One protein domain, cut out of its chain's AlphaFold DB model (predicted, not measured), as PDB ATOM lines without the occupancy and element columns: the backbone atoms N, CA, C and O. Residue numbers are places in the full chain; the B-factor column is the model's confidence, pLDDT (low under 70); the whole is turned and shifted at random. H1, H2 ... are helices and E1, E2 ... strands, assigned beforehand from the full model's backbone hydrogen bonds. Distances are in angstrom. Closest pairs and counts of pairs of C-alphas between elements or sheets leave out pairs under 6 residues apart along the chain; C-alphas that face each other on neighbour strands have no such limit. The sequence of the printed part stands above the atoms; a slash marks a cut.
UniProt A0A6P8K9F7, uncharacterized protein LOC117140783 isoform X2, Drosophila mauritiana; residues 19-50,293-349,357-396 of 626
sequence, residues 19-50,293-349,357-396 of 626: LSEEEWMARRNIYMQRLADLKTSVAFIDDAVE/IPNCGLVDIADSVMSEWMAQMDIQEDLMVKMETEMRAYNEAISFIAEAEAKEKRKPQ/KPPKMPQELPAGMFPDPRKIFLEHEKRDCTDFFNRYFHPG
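What this domain is: This is residues 19 to 50, 293 to 349 and 357 to 396 of the 626 residues of the protein "uncharacterized protein LOC117140783 isoform X2" of Drosophila mauritiana (UniProt A0A6P8K9F7). One long straight helix, H2, makes the long axis of an open, flat frame; H1 slants along one side of it near its first end, and H3 branches off steeply to the other side. The three-residue strand E1 lies between the beginning of H1 and H2, and three stretches stick out free: residues 43 to 50, which belong to H1, residues 338 to 349, of which 338 to 344 belong to H2, and residues 390 to 396, of which 390 to 393 belong to H3. The 129 printed residues hold three named helices and one named strand, in the order H1, H2, E1, H3, and the class is mostly helix. The whole is extended, with a radius of gyration of the C-alphas of 23.5 A, and spans 89 by 47 by 15 A.

How they stand to each other: H1, residues 21 to 50, touches H2, residues 301 to 344, with its residues 35 to 42 alone, on residues 301 to 305 of H2. Their closest C-alphas, those of Leu 38 and Ala 302, are 6.5 A apart. The two run opposite ways at a shallow tilt of 26 degrees. E1, residues 369 to 371, pairs with no named strand, but residues 19 to 20 form a short antiparallel pairing with its residues 369 to 370. The closest C-alphas of H1 and E1, those of Glu 21 and Met 369, are 6.0 A apart; those of H2 and E1, Gln 316 and Pro 371, are 6.2 A apart. H3, residues 374 to 393, touches H2 with its residues 374 to 377 alone, on residues 311 to 315 of H2. The closest C-alphas there are those of Gln 312 and Phe 377, 6.4 A apart, and the helices run opposite ways at a steep tilt of 62 degrees. H1 and H3 are apart. Every O i to N i+4 pair is within hydrogen-bond range in H2 and H3, and 25 of 26 are in H1.

Where its parts are: H1 begins with C-alpha 21 at (7.756, 1.116, 49.773) and measures 42.9 A from first to last C-alpha. H2 runs 64.1 A, from C-alpha 301 at (17.384, -18.156, 67.107) to C-alpha 344 at (6.317, -5.632, 5.233). E1 measures 7.1 A. H3 measures 27.6 A and ends with C-alpha 393 at (14.995, -40.134, 58.700).

The domain as a whole: The two C-alphas farthest apart, those of Glu 50 and Gln 349, are 89.4 A from each other. Residues 51 to 292 are not printed, and C-alphas 50 and 293 are 26.5 A apart across this cut. Residues 350 to 356 are not printed either, with 22.6 A between C-alphas 349 and 357. E1 and H3 are joined by a tight link of 2 residues, while residues 357 to 368 hold no named element. The mean pLDDT of the printed part is 76.1, and 32 residues are under 70, among them 339 to 349 and 357 to 369.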
ATOM      1  N   LEU A  19       4.234  -5.129  47.061       73.88
ATOM      2  CA  LEU A  19       4.296  -4.344  48.289       73.88
ATOM      3  C   LEU A  19       4.609  -2.892  47.961       73.88
ATOM      4  O   LEU A  19       5.416  -2.631  47.065       73.88
ATOM      5  N   SER A  20       4.039  -1.959  48.722       77.50
ATOM      6  CA  SER A  20       4.477  -0.562  48.674       77.50
ATOM      7  C   SER A  20       5.813  -0.361  49.405       77.50
ATOM      8  O   SER A  20       6.186  -1.135  50.292       77.50
ATOM      9  N   GLU A  21       6.533   0.708  49.067       76.38
ATOM     10  CA  GLU A  21       7.756   1.116  49.773       76.38
ATOM     11  C   GLU A  21       7.516   1.353  51.280       76.38
ATOM     12  O   GLU A  21       8.335   0.958  52.113       76.38
ATOM     13  N   GLU A  22       6.355   1.907  51.652       78.44
ATOM     14  CA  GLU A  22       5.949   2.111  53.050       78.44
ATOM     15  C   GLU A  22       5.746   0.779  53.793       78.44
ATOM     16  O   GLU A  22       6.230   0.608  54.914       78.44
ATOM     17  N   GLU A  23       5.087  -0.199  53.162       79.81
ATOM     18  CA  GLU A  23       4.893  -1.543  53.717       79.81
ATOM     19  C   GLU A  23       6.214  -2.310  53.843       79.81
ATOM     20  O   GLU A  23       6.429  -3.018  54.830       79.81
ATOM     21  N   TRP A  24       7.123  -2.153  52.876       77.50
ATOM     22  CA  TRP A  24       8.457  -2.754  52.916       77.50
ATOM     23  C   TRP A  24       9.301  -2.172  54.062       77.50
ATOM     24  O   TRP A  24       9.879  -2.923  54.855       77.50
ATOM     25  N   MET A  25       9.292  -0.846  54.236       79.38
ATOM     26  CA  MET A  25       9.957  -0.175  55.360       79.38
ATOM     27  C   MET A  25       9.335  -0.550  56.713       79.38
ATOM     28  O   MET A  25      10.063  -0.790  57.680       79.38
ATOM     29  N   ALA A  26       8.007  -0.685  56.794       84.44
ATOM     30  CA  ALA A  26       7.327  -1.163  57.997       84.44
ATOM     31  C   ALA A  26       7.722  -2.611  58.344       84.44
ATOM     32  O   ALA A  26       8.076  -2.886  59.493       84.44
ATOM     33  N   ARG A  27       7.746  -3.525  57.360       80.75
ATOM     34  CA  ARG A  27       8.220  -4.913  57.537       80.75
ATOM     35  C   ARG A  27       9.662  -4.954  58.046       80.75
ATOM     36  O   ARG A  27       9.935  -5.664  59.013       80.75
ATOM     37  N   ARG A  28      10.560  -4.157  57.457       82.25
ATOM     38  CA  ARG A  28      11.960  -4.035  57.893       82.25
ATOM     39  C   ARG A  28      12.074  -3.556  59.345       82.25
ATOM     40  O   ARG A  28      12.864  -4.110  60.104       82.25
ATOM     41  N   ASN A  29      11.277  -2.567  59.751       86.12
ATOM     42  CA  ASN A  29      11.292  -2.049  61.122       86.12
ATOM     43  C   ASN A  29      10.763  -3.073  62.140       86.12
ATOM     44  O   ASN A  29      11.411  -3.296  63.162       86.12
ATOM     45  N   ILE A  30       9.651  -3.754  61.836       86.50
ATOM     46  CA  ILE A  30       9.112  -4.858  62.656       86.50
ATOM     47  C   ILE A  30      10.157  -5.969  62.810       86.50
ATOM     48  O   ILE A  30      10.358  -6.502  63.900       86.50
ATOM     49  N   TYR A  31      10.853  -6.300  61.725       83.56
ATOM     50  CA  TYR A  31      11.897  -7.311  61.723       83.56
ATOM     51  C   TYR A  31      13.115  -6.903  62.578       83.56
ATOM     52  O   TYR A  31      13.600  -7.697  63.384       83.56
ATOM     53  N   MET A  32      13.572  -5.649  62.480       84.94
ATOM     54  CA  MET A  32      14.648  -5.115  63.328       84.94
ATOM     55  C   MET A  32      14.262  -5.069  64.814       84.94
ATOM     56  O   MET A  32      15.105  -5.349  65.666       84.94
ATOM     57  N   GLN A  33      12.998  -4.768  65.129       88.00
ATOM     58  CA  GLN A  33      12.475  -4.837  66.495       88.00
ATOM     59  C   GLN A  33      12.467  -6.284  67.011       88.00
ATOM     60  O   GLN A  33      13.046  -6.551  68.062       88.00
ATOM     61  N   ARG A  34      11.941  -7.238  66.226       87.19
ATOM     62  CA  ARG A  34      11.987  -8.681  66.538       87.19
ATOM     63  C   ARG A  34      13.420  -9.147  66.817       87.19
ATOM     64  O   ARG A  34      13.635  -9.896  67.762       87.19
ATOM     65  N   LEU A  35      14.407  -8.688  66.042       86.00
ATOM     66  CA  LEU A  35      15.821  -9.008  66.267       86.00
ATOM     67  C   LEU A  35      16.353  -8.450  67.604       86.00
ATOM     68  O   LEU A  35      17.158  -9.108  68.260       86.00
ATOM     69  N   ALA A  36      15.932  -7.250  68.015       86.12
ATOM     70  CA  ALA A  36      16.328  -6.655  69.293       86.12
ATOM     71  C   ALA A  36      15.700  -7.392  70.493       86.12
ATOM     72  O   ALA A  36      16.410  -7.751  71.436       86.12
ATOM     73  N   ASP A  37      14.402  -7.689  70.418       86.94
ATOM     74  CA  ASP A  37      13.669  -8.437  71.448       86.94
ATOM     75  C   ASP A  37      14.233  -9.863  71.604       86.94
ATOM     76  O   ASP A  37      14.435 -10.355  72.720       86.94
ATOM     77  N   LEU A  38      14.576 -10.512  70.482       86.50
ATOM     78  CA  LEU A  38      15.227 -11.821  70.476       86.50
ATOM     79  C   LEU A  38      16.623 -11.786  71.094       86.50
ATOM     80  O   LEU A  38      16.926 -12.677  71.873       86.50
ATOM     81  N   LYS A  39      17.456 -10.770  70.831       85.69
ATOM     82  CA  LYS A  39      18.787 -10.664  71.466       85.69
ATOM     83  C   LYS A  39      18.702 -10.588  72.989       85.69
ATOM     84  O   LYS A  39      19.472 -11.257  73.670       85.69
ATOM     85  N   THR A  40      17.743  -9.829  73.517       87.31
ATOM     86  CA  THR A  40      17.484  -9.763  74.968       87.31
ATOM     87  C   THR A  40      17.014 -11.116  75.515       87.31
ATOM     88  O   THR A  40      17.435 -11.532  76.590       87.31
ATOM     89  N   SER A  41      16.172 -11.825  74.758       86.88
ATOM     90  CA  SER A  41      15.646 -13.144  75.144       86.88
ATOM     91  C   SER A  41      16.712 -14.247  75.088       86.88
ATOM     92  O   SER A  41      16.737 -15.116  75.953       86.88
ATOM     93  N   VAL A  42      17.595 -14.209  74.084       85.75
ATOM     94  CA  VAL A  42      18.710 -15.151  73.904       85.75
ATOM     95  C   VAL A  42      19.746 -14.969  75.006       85.75
ATOM     96  O   VAL A  42      20.134 -15.967  75.593       85.75
ATOM     97  N   ALA A  43      20.090 -13.733  75.392       86.75
ATOM     98  CA  ALA A  43      21.007 -13.489  76.510       86.75
ATOM     99  C   ALA A  43      20.544 -14.167  77.818       86.75
ATOM    100  O   ALA A  43      21.336 -14.827  78.479       86.75
ATOM    101  N   PHE A  44      19.246 -14.107  78.142       88.19
ATOM    102  CA  PHE A  44      18.691 -14.805  79.309       88.19
ATOM    103  C   PHE A  44      18.768 -16.343  79.196       88.19
ATOM    104  O   PHE A  44      18.913 -17.040  80.200       88.19
ATOM    105  N   ILE A  45      18.658 -16.888  77.980       87.56
ATOM    106  CA  ILE A  45      18.831 -18.325  77.728       87.56
ATOM    107  C   ILE A  45      20.309 -18.710  77.856       87.56
ATOM    108  O   ILE A  45      20.603 -19.743  78.452       87.56
ATOM    109  N   ASP A  46      21.225 -17.889  77.340       86.69
ATOM    110  CA  ASP A  46      22.669 -18.104  77.437       86.69
ATOM    111  C   ASP A  46      23.126 -18.098  78.904       86.69
ATOM    112  O   ASP A  46      23.780 -19.055  79.321       86.69
ATOM    113  N   ASP A  47      22.685 -17.122  79.709       90.75
ATOM    114  CA  ASP A  47      22.926 -17.067  81.159       90.75
ATOM    115  C   ASP A  47      22.467 -18.371  81.850       90.75
ATOM    116  O   ASP A  47      23.236 -19.028  82.557       90.75
ATOM    117  N   ALA A  48      21.234 -18.822  81.582       89.31
ATOM    118  CA  ALA A  48      20.689 -20.062  82.147       89.31
ATOM    119  C   ALA A  48      21.422 -21.333  81.656       89.31
ATOM    120  O   ALA A  48      21.527 -22.329  82.377       89.31
ATOM    121  N   VAL A  49      21.945 -21.317  80.427       87.62
ATOM    122  CA  VAL A  49      22.775 -22.394  79.867       87.62
ATOM    123  C   VAL A  49      24.166 -22.406  80.511       87.62
ATOM    124  O   VAL A  49      24.719 -23.488  80.721       87.62
ATOM    125  N   GLU A  50      24.738 -21.251  80.855       89.12
ATOM    126  CA  GLU A  50      25.980 -21.167  81.628       89.12
ATOM    127  C   GLU A  50      25.787 -21.675  83.062       89.12
ATOM    128  O   GLU A  50      26.532 -22.571  83.472       89.12
ATOM    129  N   ILE A 293      22.647 -29.274  55.352       64.12
ATOM    130  CA  ILE A 293      21.909 -28.885  56.553       64.12
ATOM    131  C   ILE A 293      20.864 -27.828  56.144       64.12
ATOM    132  O   ILE A 293      21.247 -26.811  55.566       64.12
ATOM    133  N   PRO A 294      19.558 -28.034  56.393       69.69
ATOM    134  CA  PRO A 294      18.535 -27.027  56.116       69.69
ATOM    135  C   PRO A 294      18.623 -25.861  57.114       69.69
ATOM    136  O   PRO A 294      19.098 -26.028  58.235       69.69
ATOM    137  N   ASN A 295      18.081 -24.692  56.757       67.75
ATOM    138  CA  ASN A 295      17.995 -23.549  57.682       67.75
ATOM    139  C   ASN A 295      17.066 -23.825  58.890       67.75
ATOM    140  O   ASN A 295      17.140 -23.134  59.909       67.75
ATOM    141  N   CYS A 296      16.212 -24.854  58.818       66.00
ATOM    142  CA  CYS A 296      15.416 -25.298  59.958       66.00
ATOM    143  C   CYS A 296      16.287 -26.023  60.999       66.00
ATOM    144  O   CYS A 296      17.164 -26.819  60.664       66.00
ATOM    145  N   GLY A 297      16.037 -25.759  62.282       66.25
ATOM    146  CA  GLY A 297      16.802 -26.359  63.379       66.25
ATOM    147  C   GLY A 297      18.111 -25.643  63.728       66.25
ATOM    148  O   GLY A 297      18.897 -26.196  64.490       66.25
ATOM    149  N   LEU A 298      18.367 -24.430  63.230       71.31
ATOM    150  CA  LEU A 298      19.444 -23.585  63.758       71.31
ATOM    151  C   LEU A 298      19.253 -23.351  65.275       71.31
ATOM    152  O   LEU A 298      18.158 -23.019  65.724       71.31
ATOM    153  N   VAL A 299      20.316 -23.578  66.054       69.81
ATOM    154  CA  VAL A 299      20.343 -23.503  67.528       69.81
ATOM    155  C   VAL A 299      20.256 -22.058  68.004       69.81
ATOM    156  O   VAL A 299      19.516 -21.771  68.941       69.81
ATOM    157  N   ASP A 300      20.988 -21.148  67.355       74.25
ATOM    158  CA  ASP A 300      20.849 -19.715  67.612       74.25
ATOM    159  C   ASP A 300      19.635 -19.171  66.841       74.25
ATOM    160  O   ASP A 300      19.594 -19.138  65.606       74.25
ATOM    161  N   ILE A 301      18.634 -18.734  67.604       78.31
ATOM    162  CA  ILE A 301      17.384 -18.156  67.107       78.31
ATOM    163  C   ILE A 301      17.655 -16.825  66.381       78.31
ATOM    164  O   ILE A 301      16.951 -16.500  65.423       78.31
ATOM    165  N   ALA A 302      18.677 -16.064  66.785       77.81
ATOM    166  CA  ALA A 302      19.064 -14.830  66.110       77.81
ATOM    167  C   ALA A 302      19.676 -15.118  64.729       77.81
ATOM    168  O   ALA A 302      19.270 -14.485  63.754       77.81
ATOM    169  N   ASP A 303      20.580 -16.097  64.619       76.81
ATOM    170  CA  ASP A 303      21.124 -16.554  63.330       76.81
ATOM    171  C   ASP A 303      20.032 -17.155  62.428       76.81
ATOM    172  O   ASP A 303      19.999 -16.863  61.230       76.81
ATOM    173  N   SER A 304      19.093 -17.923  62.996       81.12
ATOM    174  CA  SER A 304      17.930 -18.454  62.270       81.12
ATOM    175  C   SER A 304      17.095 -17.336  61.647       81.12
ATOM    176  O   SER A 304      16.868 -17.333  60.436       81.12
ATOM    177  N   VAL A 305      16.716 -16.338  62.446       82.19
ATOM    178  CA  VAL A 305      15.929 -15.193  61.979       82.19
ATOM    179  C   VAL A 305      16.717 -14.379  60.945       82.19
ATOM    180  O   VAL A 305      16.174 -14.089  59.882       82.19
ATOM    181  N   MET A 306      18.017 -14.122  61.157       82.19
ATOM    182  CA  MET A 306      18.876 -13.480  60.147       82.19
ATOM    183  C   MET A 306      18.925 -14.253  58.822       82.19
ATOM    184  O   MET A 306      18.856 -13.623  57.766       82.19
ATOM    185  N   SER A 307      18.972 -15.589  58.852       81.69
ATOM    186  CA  SER A 307      18.902 -16.411  57.635       81.69
ATOM    187  C   SER A 307      17.534 -16.336  56.938       81.69
ATOM    188  O   SER A 307      17.493 -16.245  55.713       81.69
ATOM    189  N   GLU A 308      16.429 -16.269  57.699       84.19
ATOM    190  CA  GLU A 308      15.061 -16.059  57.187       84.19
ATOM    191  C   GLU A 308      14.996 -14.774  56.343       84.19
ATOM    192  O   GLU A 308      14.473 -14.771  55.228       84.19
ATOM    193  N   TRP A 309      15.570 -13.682  56.858       83.81
ATOM    194  CA  TRP A 309      15.561 -12.383  56.187       83.81
ATOM    195  C   TRP A 309      16.465 -12.326  54.963       83.81
ATOM    196  O   TRP A 309      16.026 -11.828  53.930       83.81
ATOM    197  N   MET A 310      17.698 -12.837  55.040       83.50
ATOM    198  CA  MET A 310      18.582 -12.826  53.866       83.50
ATOM    199  C   MET A 310      18.015 -13.697  52.743       83.50
ATOM    200  O   MET A 310      17.917 -13.222  51.621       83.50
ATOM    201  N   ALA A 311      17.485 -14.887  53.050       83.56
ATOM    202  CA  ALA A 311      16.793 -15.701  52.053       83.56
ATOM    203  C   ALA A 311      15.570 -14.981  51.446       83.56
ATOM    204  O   ALA A 311      15.321 -15.099  50.249       83.56
ATOM    205  N   GLN A 312      14.813 -14.199  52.229       84.31
ATOM    206  CA  GLN A 312      13.721 -13.370  51.697       84.31
ATOM    207  C   GLN A 312      14.222 -12.231  50.792       84.31
ATOM    208  O   GLN A 312      13.595 -11.981  49.763       84.31
ATOM    209  N   MET A 313      15.335 -11.569  51.130       83.62
ATOM    210  CA  MET A 313      15.950 -10.536  50.283       83.62
ATOM    211  C   MET A 313      16.498 -11.129  48.984       83.62
ATOM    212  O   MET A 313      16.149 -10.648  47.910       83.62
ATOM    213  N   ASP A 314      17.248 -12.227  49.055       84.38
ATOM    214  CA  ASP A 314      17.781 -12.901  47.873       84.38
ATOM    215  C   ASP A 314      16.634 -13.397  46.958       84.38
ATOM    216  O   ASP A 314      16.738 -13.328  45.735       84.38
ATOM    217  N   ILE A 315      15.512 -13.892  47.512       83.88
ATOM    218  CA  ILE A 315      14.315 -14.268  46.725       83.88
ATOM    219  C   ILE A 315      13.690 -13.034  46.061       83.88
ATOM    220  O   ILE A 315      13.261 -13.113  44.908       83.88
ATOM    221  N   GLN A 316      13.637 -11.901  46.766       82.88
ATOM    222  CA  GLN A 316      13.149 -10.632  46.230       82.88
ATOM    223  C   GLN A 316      14.035 -10.158  45.060       82.88
ATOM    224  O   GLN A 316      13.498  -9.818  44.007       82.88
ATOM    225  N   GLU A 317      15.364 -10.212  45.188       83.44
ATOM    226  CA  GLU A 317      16.312  -9.873  44.114       83.44
ATOM    227  C   GLU A 317      16.163 -10.791  42.890       83.44
ATOM    228  O   GLU A 317      16.032 -10.313  41.763       83.44
ATOM    229  N   ASP A 318      16.073 -12.105  43.095       84.00
ATOM    230  CA  ASP A 318      15.899 -13.080  42.011       84.00
ATOM    231  C   ASP A 318      14.568 -12.889  41.261       84.00
ATOM    232  O   ASP A 318      14.488 -13.108  40.049       84.00
ATOM    233  N   LEU A 319      13.505 -12.476  41.964       82.06
ATOM    234  CA  LEU A 319      12.219 -12.116  41.361       82.06
ATOM    235  C   LEU A 319      12.320 -10.822  40.548       82.06
ATOM    236  O   LEU A 319      11.820 -10.791  39.424       82.06
ATOM    237  N   MET A 320      13.011  -9.798  41.058       79.25
ATOM    238  CA  MET A 320      13.288  -8.565  40.310       79.25
ATOM    239  C   MET A 320      14.053  -8.876  39.012       79.25
ATOM    240  O   MET A 320      13.609  -8.492  37.933       79.25
ATOM    241  N   VAL A 321      15.129  -9.670  39.081       83.94
ATOM    242  CA  VAL A 321      15.924 -10.080  37.906       83.94
ATOM    243  C   VAL A 321      15.091 -10.891  36.900       83.94
ATOM    244  O   VAL A 321      15.209 -10.685  35.686       83.94
ATOM    245  N   LYS A 322      14.208 -11.785  37.363       82.56
ATOM    246  CA  LYS A 322      13.276 -12.531  36.490       82.56
ATOM    247  C   LYS A 322      12.274 -11.599  35.805       82.56
ATOM    248  O   LYS A 322      12.093 -11.692  34.594       82.56
ATOM    249  N   MET A 323      11.680 -10.655  36.532       76.62
ATOM    250  CA  MET A 323      10.737  -9.690  35.954       76.62
ATOM    251  C   MET A 323      11.427  -8.739  34.962       76.62
ATOM    252  O   MET A 323      10.895  -8.495  33.879       76.62
ATOM    253  N   GLU A 324      12.645  -8.275  35.249       79.06
ATOM    254  CA  GLU A 324      13.439  -7.476  34.309       79.06
ATOM    255  C   GLU A 324      13.832  -8.238  33.038       79.06
ATOM    256  O   GLU A 324      13.863  -7.656  31.951       79.06
ATOM    257  N   THR A 325      14.182  -9.522  33.155       82.06
ATOM    258  CA  THR A 325      14.563 -10.349  32.001       82.06
ATOM    259  C   THR A 325      13.350 -10.711  31.147       82.06
ATOM    260  O   THR A 325      13.437 -10.615  29.923       82.06
ATOM    261  N   GLU A 326      12.194 -11.010  31.754       78.88
ATOM    262  CA  GLU A 326      10.917 -11.135  31.036       78.88
ATOM    263  C   GLU A 326      10.524  -9.823  30.334       78.88
ATOM    264  O   GLU A 326      10.076  -9.847  29.186       78.88
ATOM    265  N   MET A 327      10.746  -8.671  30.975       73.19
ATOM    266  CA  MET A 327      10.485  -7.354  30.386       73.19
ATOM    267  C   MET A 327      11.425  -7.017  29.226       73.19
ATOM    268  O   MET A 327      10.965  -6.528  28.193       73.19
ATOM    269  N   ARG A 328      12.723  -7.327  29.340       75.94
ATOM    270  CA  ARG A 328      13.683  -7.207  28.230       75.94
ATOM    271  C   ARG A 328      13.286  -8.099  27.055       75.94
ATOM    272  O   ARG A 328      13.137  -7.591  25.948       75.94
ATOM    273  N   ALA A 329      12.988  -9.375  27.304       77.94
ATOM    274  CA  ALA A 329      12.539 -10.310  26.271       77.94
ATOM    275  C   ALA A 329      11.221  -9.872  25.595       77.94
ATOM    276  O   ALA A 329      11.049 -10.055  24.390       77.94
ATOM    277  N   TYR A 330      10.296  -9.259  26.341       76.69
ATOM    278  CA  TYR A 330       9.062  -8.688  25.792       76.69
ATOM    279  C   TYR A 330       9.322  -7.450  24.921       76.69
ATOM    280  O   TYR A 330       8.783  -7.356  23.818       76.69
ATOM    281  N   ASN A 331      10.179  -6.532  25.373       77.69
ATOM    282  CA  ASN A 331      10.542  -5.330  24.622       77.69
ATOM    283  C   ASN A 331      11.323  -5.668  23.342       77.69
ATOM    284  O   ASN A 331      11.066  -5.079  22.293       77.69
ATOM    285  N   GLU A 332      12.210  -6.663  23.399       79.25
ATOM    286  CA  GLU A 332      12.873  -7.247  22.229       79.25
ATOM    287  C   GLU A 332      11.857  -7.911  21.289       79.25
ATOM    288  O   GLU A 332      11.861  -7.647  20.089       79.25
ATOM    289  N   ALA A 333      10.919  -8.714  21.801       75.31
ATOM    290  CA  ALA A 333       9.872  -9.311  20.970       75.31
ATOM    291  C   ALA A 333       8.998  -8.246  20.276       75.31
ATOM    292  O   ALA A 333       8.670  -8.400  19.098       75.31
ATOM    293  N   ILE A 334       8.656  -7.150  20.961       75.31
ATOM    294  CA  ILE A 334       7.931  -6.019  20.366       75.31
ATOM    295  C   ILE A 334       8.775  -5.300  19.315       75.31
ATOM    296  O   ILE A 334       8.244  -4.999  18.245       75.31
ATOM    297  N   SER A 335      10.061  -5.041  19.562       70.31
ATOM    298  CA  SER A 335      10.917  -4.381  18.569       70.31
ATOM    299  C   SER A 335      11.108  -5.259  17.327       70.31
ATOM    300  O   SER A 335      10.962  -4.761  16.210       70.31
ATOM    301  N   PHE A 336      11.275  -6.577  17.487       72.81
ATOM    302  CA  PHE A 336      11.290  -7.533  16.375       72.81
ATOM    303  C   PHE A 336       9.965  -7.573  15.596       72.81
ATOM    304  O   PHE A 336       9.990  -7.612  14.363       72.81
ATOM    305  N   ILE A 337       8.808  -7.528  16.271       70.50
ATOM    306  CA  ILE A 337       7.490  -7.464  15.610       70.50
ATOM    307  C   ILE A 337       7.326  -6.133  14.857       70.50
ATOM    308  O   ILE A 337       6.958  -6.137  13.682       70.50
ATOM    309  N   ALA A 338       7.669  -5.002  15.478       70.06
ATOM    310  CA  ALA A 338       7.597  -3.679  14.858       70.06
ATOM    311  C   ALA A 338       8.541  -3.550  13.649       70.06
ATOM    312  O   ALA A 338       8.160  -2.997  12.613       70.06
ATOM    313  N   GLU A 339       9.750  -4.112  13.727       69.12
ATOM    314  CA  GLU A 339      10.671  -4.204  12.594       69.12
ATOM    315  C   GLU A 339      10.146  -5.109  11.474       69.12
ATOM    316  O   GLU A 339      10.333  -4.790  10.297       69.12
ATOM    317  N   ALA A 340       9.500  -6.231  11.805       62.84
ATOM    318  CA  ALA A 340       8.893  -7.120  10.820       62.84
ATOM    319  C   ALA A 340       7.734  -6.427  10.080       62.84
ATOM    320  O   ALA A 340       7.702  -6.439   8.847       62.84
ATOM    321  N   GLU A 341       6.850  -5.730  10.798       63.41
ATOM    322  CA  GLU A 341       5.775  -4.926  10.201       63.41
ATOM    323  C   GLU A 341       6.311  -3.753   9.360       63.41
ATOM    324  O   GLU A 341       5.790  -3.461   8.278       63.41
ATOM    325  N   ALA A 342       7.383  -3.088   9.806       61.34
ATOM    326  CA  ALA A 342       8.043  -2.034   9.034       61.34
ATOM    327  C   ALA A 342       8.701  -2.571   7.747       61.34
ATOM    328  O   ALA A 342       8.719  -1.879   6.722       61.34
ATOM    329  N   LYS A 343       9.208  -3.812   7.770       61.38
ATOM    330  CA  LYS A 343       9.767  -4.509   6.600       61.38
ATOM    331  C   LYS A 343       8.675  -5.011   5.640       61.38
ATOM    332  O   LYS A 343       8.913  -4.974   4.431       61.38
ATOM    333  N   GLU A 344       7.477  -5.381   6.113       55.75
ATOM    334  CA  GLU A 344       6.317  -5.632   5.233       55.75
ATOM    335  C   GLU A 344       5.841  -4.347   4.533       55.75
ATOM    336  O   GLU A 344       5.679  -4.342   3.311       55.75
ATOM    337  N   LYS A 345       5.705  -3.223   5.257       54.66
ATOM    338  CA  LYS A 345       5.249  -1.933   4.688       54.66
ATOM    339  C   LYS A 345       6.147  -1.379   3.566       54.66
ATOM    340  O   LYS A 345       5.707  -0.515   2.813       54.66
ATOM    341  N   ARG A 346       7.384  -1.872   3.424       56.31
ATOM    342  CA  ARG A 346       8.338  -1.476   2.366       56.31
ATOM    343  C   ARG A 346       8.323  -2.364   1.111       56.31
ATOM    344  O   ARG A 346       9.082  -2.080   0.186       56.31
ATOM    345  N   LYS A 347       7.493  -3.415   1.032       46.97
ATOM    346  CA  LYS A 347       7.409  -4.306  -0.145       46.97
ATOM    347  C   LYS A 347       6.016  -4.297  -0.792       46.97
ATOM    348  O   LYS A 347       5.090  -4.888  -0.237       46.97
ATOM    349  N   PRO A 348       5.840  -3.724  -1.997       46.44
ATOM    350  CA  PRO A 348       4.595  -3.888  -2.736       46.44
ATOM    351  C   PRO A 348       4.494  -5.316  -3.305       46.44
ATOM    352  O   PRO A 348       5.355  -5.760  -4.056       46.44
ATOM    353  N   GLN A 349       3.389  -5.999  -2.985       47.78
ATOM    354  CA  GLN A 349       2.923  -7.263  -3.582       47.78
ATOM    355  C   GLN A 349       3.773  -8.543  -3.363       47.78
ATOM    356  O   GLN A 349       4.514  -8.963  -4.249       47.78
ATOM    357  N   LYS A 357       0.286 -13.244  17.174       47.44
ATOM    358  CA  LYS A 357      -0.391 -12.442  18.202       47.44
ATOM    359  C   LYS A 357       0.662 -11.832  19.136       47.44
ATOM    360  O   LYS A 357       1.588 -12.562  19.499       47.44
ATOM    361  N   PRO A 358       0.516 -10.560  19.551       47.41
ATOM    362  CA  PRO A 358       1.449  -9.962  20.493       47.41
ATOM    363  C   PRO A 358       1.522 -10.836  21.756       47.41
ATOM    364  O   PRO A 358       0.474 -11.310  22.220       47.41
ATOM    365  N   PRO A 359       2.728 -11.102  22.291       52.97
ATOM    366  CA  PRO A 359       2.868 -11.830  23.543       52.97
ATOM    367  C   PRO A 359       2.076 -11.126  24.652       52.97
ATOM    368  O   PRO A 359       1.875  -9.913  24.621       52.97
ATOM    369  N   LYS A 360       1.591 -11.891  25.637       53.50
ATOM    370  CA  LYS A 360       0.927 -11.301  26.807       53.50
ATOM    371  C   LYS A 360       1.945 -10.425  27.540       53.50
ATOM    372  O   LYS A 360       2.985 -10.945  27.932       53.50
ATOM    373  N   MET A 361       1.612  -9.149  27.724       51.28
ATOM    374  CA  MET A 361       2.401  -8.191  28.498       51.28
ATOM    375  C   MET A 361       2.764  -8.793  29.870       51.28
ATOM    376  O   MET A 361       1.849  -9.242  30.574       51.28
ATOM    377  N   PRO A 362       4.060  -8.871  30.229       60.03
ATOM    378  CA  PRO A 362       4.491  -9.210  31.579       60.03
ATOM    379  C   PRO A 362       3.935  -8.213  32.598       60.03
ATOM    380  O   PRO A 362       3.538  -7.102  32.248       60.03
ATOM    381  N   GLN A 363       3.908  -8.606  33.868       61.31
ATOM    382  CA  GLN A 363       3.589  -7.681  34.951       61.31
ATOM    383  C   GLN A 363       4.760  -6.698  35.088       61.31
ATOM    384  O   GLN A 363       5.852  -7.099  35.485       61.31
ATOM    385  N   GLU A 364       4.552  -5.433  34.724       57.88
ATOM    386  CA  GLU A 364       5.515  -4.363  35.004       57.88
ATOM    387  C   GLU A 364       5.687  -4.204  36.522       57.88
ATOM    388  O   GLU A 364       4.728  -4.364  37.280       57.88
ATOM    389  N   LEU A 365       6.907  -3.880  36.957       60.09
ATOM    390  CA  LEU A 365       7.202  -3.409  38.311       60.09
ATOM    391  C   LEU A 365       7.062  -1.880  38.323       60.09
ATOM    392  O   LEU A 365       7.905  -1.202  37.728       60.09
ATOM    393  N   PRO A 366       6.025  -1.304  38.960       62.22
ATOM    394  CA  PRO A 366       5.937   0.139  39.132       62.22
ATOM    395  C   PRO A 366       7.092   0.638  40.007       62.22
ATOM    396  O   PRO A 366       7.495  -0.035  40.957       62.22
ATOM    397  N   ALA A 367       7.598   1.839  39.727       56.25
ATOM    398  CA  ALA A 367       8.612   2.463  40.574       56.25
ATOM    399  C   ALA A 367       8.096   2.592  42.023       56.25
ATOM    400  O   ALA A 367       7.017   3.140  42.244       56.25
ATOM    401  N   GLY A 368       8.862   2.077  42.992       61.50
ATOM    402  CA  GLY A 368       8.481   2.053  44.412       61.50
ATOM    403  C   GLY A 368       7.634   0.848  44.851       61.50
ATOM    404  O   GLY A 368       7.120   0.858  45.969       61.50
ATOM    405  N   MET A 369       7.474  -0.185  44.010       69.44
ATOM    406  CA  MET A 369       6.827  -1.445  44.398       69.44
ATOM    407  C   MET A 369       7.743  -2.664  44.268       69.44
ATOM    408  O   MET A 369       8.504  -2.790  43.311       69.44
ATOM    409  N   PHE A 370       7.620  -3.589  45.223       72.19
ATOM    410  CA  PHE A 370       8.485  -4.765  45.355       72.19
ATOM    411  C   PHE A 370       7.686  -6.075  45.398       72.19
ATOM    412  O   PHE A 370       6.625  -6.103  46.018       72.19
ATOM    413  N   PRO A 371       8.170  -7.178  44.802       76.75
ATOM    414  CA  PRO A 371       7.506  -8.477  44.895       76.75
ATOM    415  C   PRO A 371       7.591  -9.049  46.323       76.75
ATOM    416  O   PRO A 371       8.655  -8.996  46.934       76.75
ATOM    417  N   ASP A 372       6.503  -9.617  46.856       79.94
ATOM    418  CA  ASP A 372       6.491 -10.242  48.191       79.94
ATOM    419  C   ASP A 372       7.169 -11.633  48.174       79.94
ATOM    420  O   ASP A 372       6.601 -12.588  47.628       79.94
ATOM    421  N   PRO A 373       8.352 -11.809  48.801       81.81
ATOM    422  CA  PRO A 373       9.060 -13.088  48.797       81.81
ATOM    423  C   PRO A 373       8.420 -14.128  49.731       81.81
ATOM    424  O   PRO A 373       8.689 -15.324  49.602       81.81
ATOM    425  N   ARG A 374       7.573 -13.712  50.687       81.06
ATOM    426  CA  ARG A 374       7.220 -14.520  51.868       81.06
ATOM    427  C   ARG A 374       6.513 -15.835  51.535       81.06
ATOM    428  O   ARG A 374       6.778 -16.851  52.173       81.06
ATOM    429  N   LYS A 375       5.619 -15.842  50.541       84.06
ATOM    430  CA  LYS A 375       4.902 -17.063  50.120       84.06
ATOM    431  C   LYS A 375       5.846 -18.079  49.475       84.06
ATOM    432  O   LYS A 375       5.784 -19.260  49.803       84.06
ATOM    433  N   ILE A 376       6.746 -17.604  48.616       83.62
ATOM    434  CA  ILE A 376       7.726 -18.430  47.901       83.62
ATOM    435  C   ILE A 376       8.756 -19.000  48.882       83.62
ATOM    436  O   ILE A 376       9.041 -20.195  48.829       83.62
ATOM    437  N   PHE A 377       9.232 -18.178  49.824       84.75
ATOM    438  CA  PHE A 377      10.098 -18.602  50.926       84.75
ATOM    439  C   PHE A 377       9.475 -19.756  51.730       84.75
ATOM    440  O   PHE A 377      10.080 -20.820  51.841       84.75
ATOM    441  N   LEU A 378       8.230 -19.600  52.203       85.62
ATOM    442  CA  LEU A 378       7.546 -20.623  53.009       85.62
ATOM    443  C   LEU A 378       7.320 -21.948  52.266       85.62
ATOM    444  O   LEU A 378       7.252 -23.001  52.898       85.62
ATOM    445  N   GLU A 379       7.153 -21.930  50.943       86.31
ATOM    446  CA  GLU A 379       7.088 -23.169  50.164       86.31
ATOM    447  C   GLU A 379       8.461 -23.813  49.962       86.31
ATOM    448  O   GLU A 379       8.562 -25.039  49.982       86.31
ATOM    449  N   HIS A 380       9.498 -23.004  49.741       83.50
ATOM    450  CA  HIS A 380      10.869 -23.469  49.558       83.50
ATOM    451  C   HIS A 380      11.400 -24.121  50.836       83.50
ATOM    452  O   HIS A 380      11.817 -25.273  50.805       83.50
ATOM    453  N   GLU A 381      11.266 -23.436  51.974       81.69
ATOM    454  CA  GLU A 381      11.656 -23.947  53.288       81.69
ATOM    455  C   GLU A 381      10.932 -25.261  53.615       81.69
ATOM    456  O   GLU A 381      11.569 -26.236  54.011       81.69
ATOM    457  N   LYS A 382       9.614 -25.345  53.374       85.56
ATOM    458  CA  LYS A 382       8.858 -26.597  53.558       85.56
ATOM    459  C   LYS A 382       9.398 -27.733  52.697       85.56
ATOM    460  O   LYS A 382       9.539 -28.839  53.212       85.56
ATOM    461  N   ARG A 383       9.690 -27.469  51.417       85.94
ATOM    462  CA  ARG A 383      10.261 -28.459  50.492       85.94
ATOM    463  C   ARG A 383      11.620 -28.947  50.995       85.94
ATOM    464  O   ARG A 383      11.782 -30.155  51.155       85.94
ATOM    465  N   ASP A 384      12.523 -28.034  51.346       81.44
ATOM    466  CA  ASP A 384      13.852 -28.348  51.889       81.44
ATOM    467  C   ASP A 384      13.768 -29.181  53.179       81.44
ATOM    468  O   ASP A 384      14.448 -30.200  53.304       81.44
ATOM    469  N   CYS A 385      12.878 -28.807  54.106       82.00
ATOM    470  CA  CYS A 385      12.614 -29.572  55.326       82.00
ATOM    471  C   CYS A 385      12.138 -30.995  55.004       82.00
ATOM    472  O   CYS A 385      12.679 -31.966  55.534       82.00
ATOM    473  N   THR A 386      11.129 -31.143  54.135       84.50
ATOM    474  CA  THR A 386      10.599 -32.469  53.781       84.50
ATOM    475  C   THR A 386      11.629 -33.329  53.060       84.50
ATOM    476  O   THR A 386      11.730 -34.517  53.355       84.50
ATOM    477  N   ASP A 387      12.435 -32.747  52.174       84.56
ATOM    478  CA  ASP A 387      13.507 -33.451  51.472       84.56
ATOM    479  C   ASP A 387      14.603 -33.913  52.437       84.56
ATOM    480  O   ASP A 387      15.078 -35.044  52.323       84.56
ATOM    481  N   PHE A 388      14.971 -33.083  53.414       82.19
ATOM    482  CA  PHE A 388      15.917 -33.443  54.468       82.19
ATOM    483  C   PHE A 388      15.403 -34.610  55.325       82.19
ATOM    484  O   PHE A 388      16.081 -35.636  55.442       82.19
ATOM    485  N   PHE A 389      14.180 -34.511  55.861       81.50
ATOM    486  CA  PHE A 389      13.589 -35.591  56.658       81.50
ATOM    487  C   PHE A 389      13.427 -36.882  55.851       81.50
ATOM    488  O   PHE A 389      13.752 -37.963  56.349       81.50
ATOM    489  N   ASN A 390      13.007 -36.784  54.588       82.25
ATOM    490  CA  ASN A 390      12.897 -37.943  53.711       82.25
ATOM    491  C   ASN A 390      14.263 -38.600  53.467       82.25
ATOM    492  O   ASN A 390      14.366 -39.818  53.560       82.25
ATOM    493  N   ARG A 391      15.331 -37.835  53.205       80.44
ATOM    494  CA  ARG A 391      16.667 -38.401  52.945       80.44
ATOM    495  C   ARG A 391      17.263 -39.104  54.167       80.44
ATOM    496  O   ARG A 391      17.725 -40.231  54.025       80.44
ATOM    497  N   TYR A 392      17.219 -38.481  55.347       75.31
ATOM    498  CA  TYR A 392      17.967 -38.949  56.525       75.31
ATOM    499  C   TYR A 392      17.144 -39.758  57.548       75.31
ATOM    500  O   TYR A 392      17.690 -40.608  58.258       75.31
ATOM    501  N   PHE A 393      15.833 -39.524  57.654       73.12
ATOM    502  CA  PHE A 393      14.995 -40.134  58.700       73.12
ATOM    503  C   PHE A 393      14.015 -41.189  58.176       73.12
ATOM    504  O   PHE A 393      13.541 -42.009  58.964       73.12
ATOM    505  N   HIS A 394      13.723 -41.220  56.871       75.62
ATOM    506  CA  HIS A 394      12.774 -42.181  56.313       75.62
ATOM    507  C   HIS A 394      13.309 -43.628  56.400       75.62
ATOM    508  O   HIS A 394      14.407 -43.905  55.911       75.62
ATOM    509  N   PRO A 395      12.541 -44.590  56.953       67.19
ATOM    510  CA  PRO A 395      13.032 -45.947  57.213       67.19
ATOM    511  C   PRO A 395      13.418 -46.717  55.944       67.19
ATOM    512  O   PRO A 395      14.291 -47.571  56.008       67.19
ATOM    513  N   GLY A 396      12.812 -46.393  54.796       68.31
ATOM    514  CA  GLY A 396      13.144 -47.005  53.502       68.31
ATOM    515  C   GLY A 396      14.466 -46.541  52.875       68.31
ATOM    516  O   GLY A 396      14.883 -47.135  51.891       68.31
TER     517      GLY A 396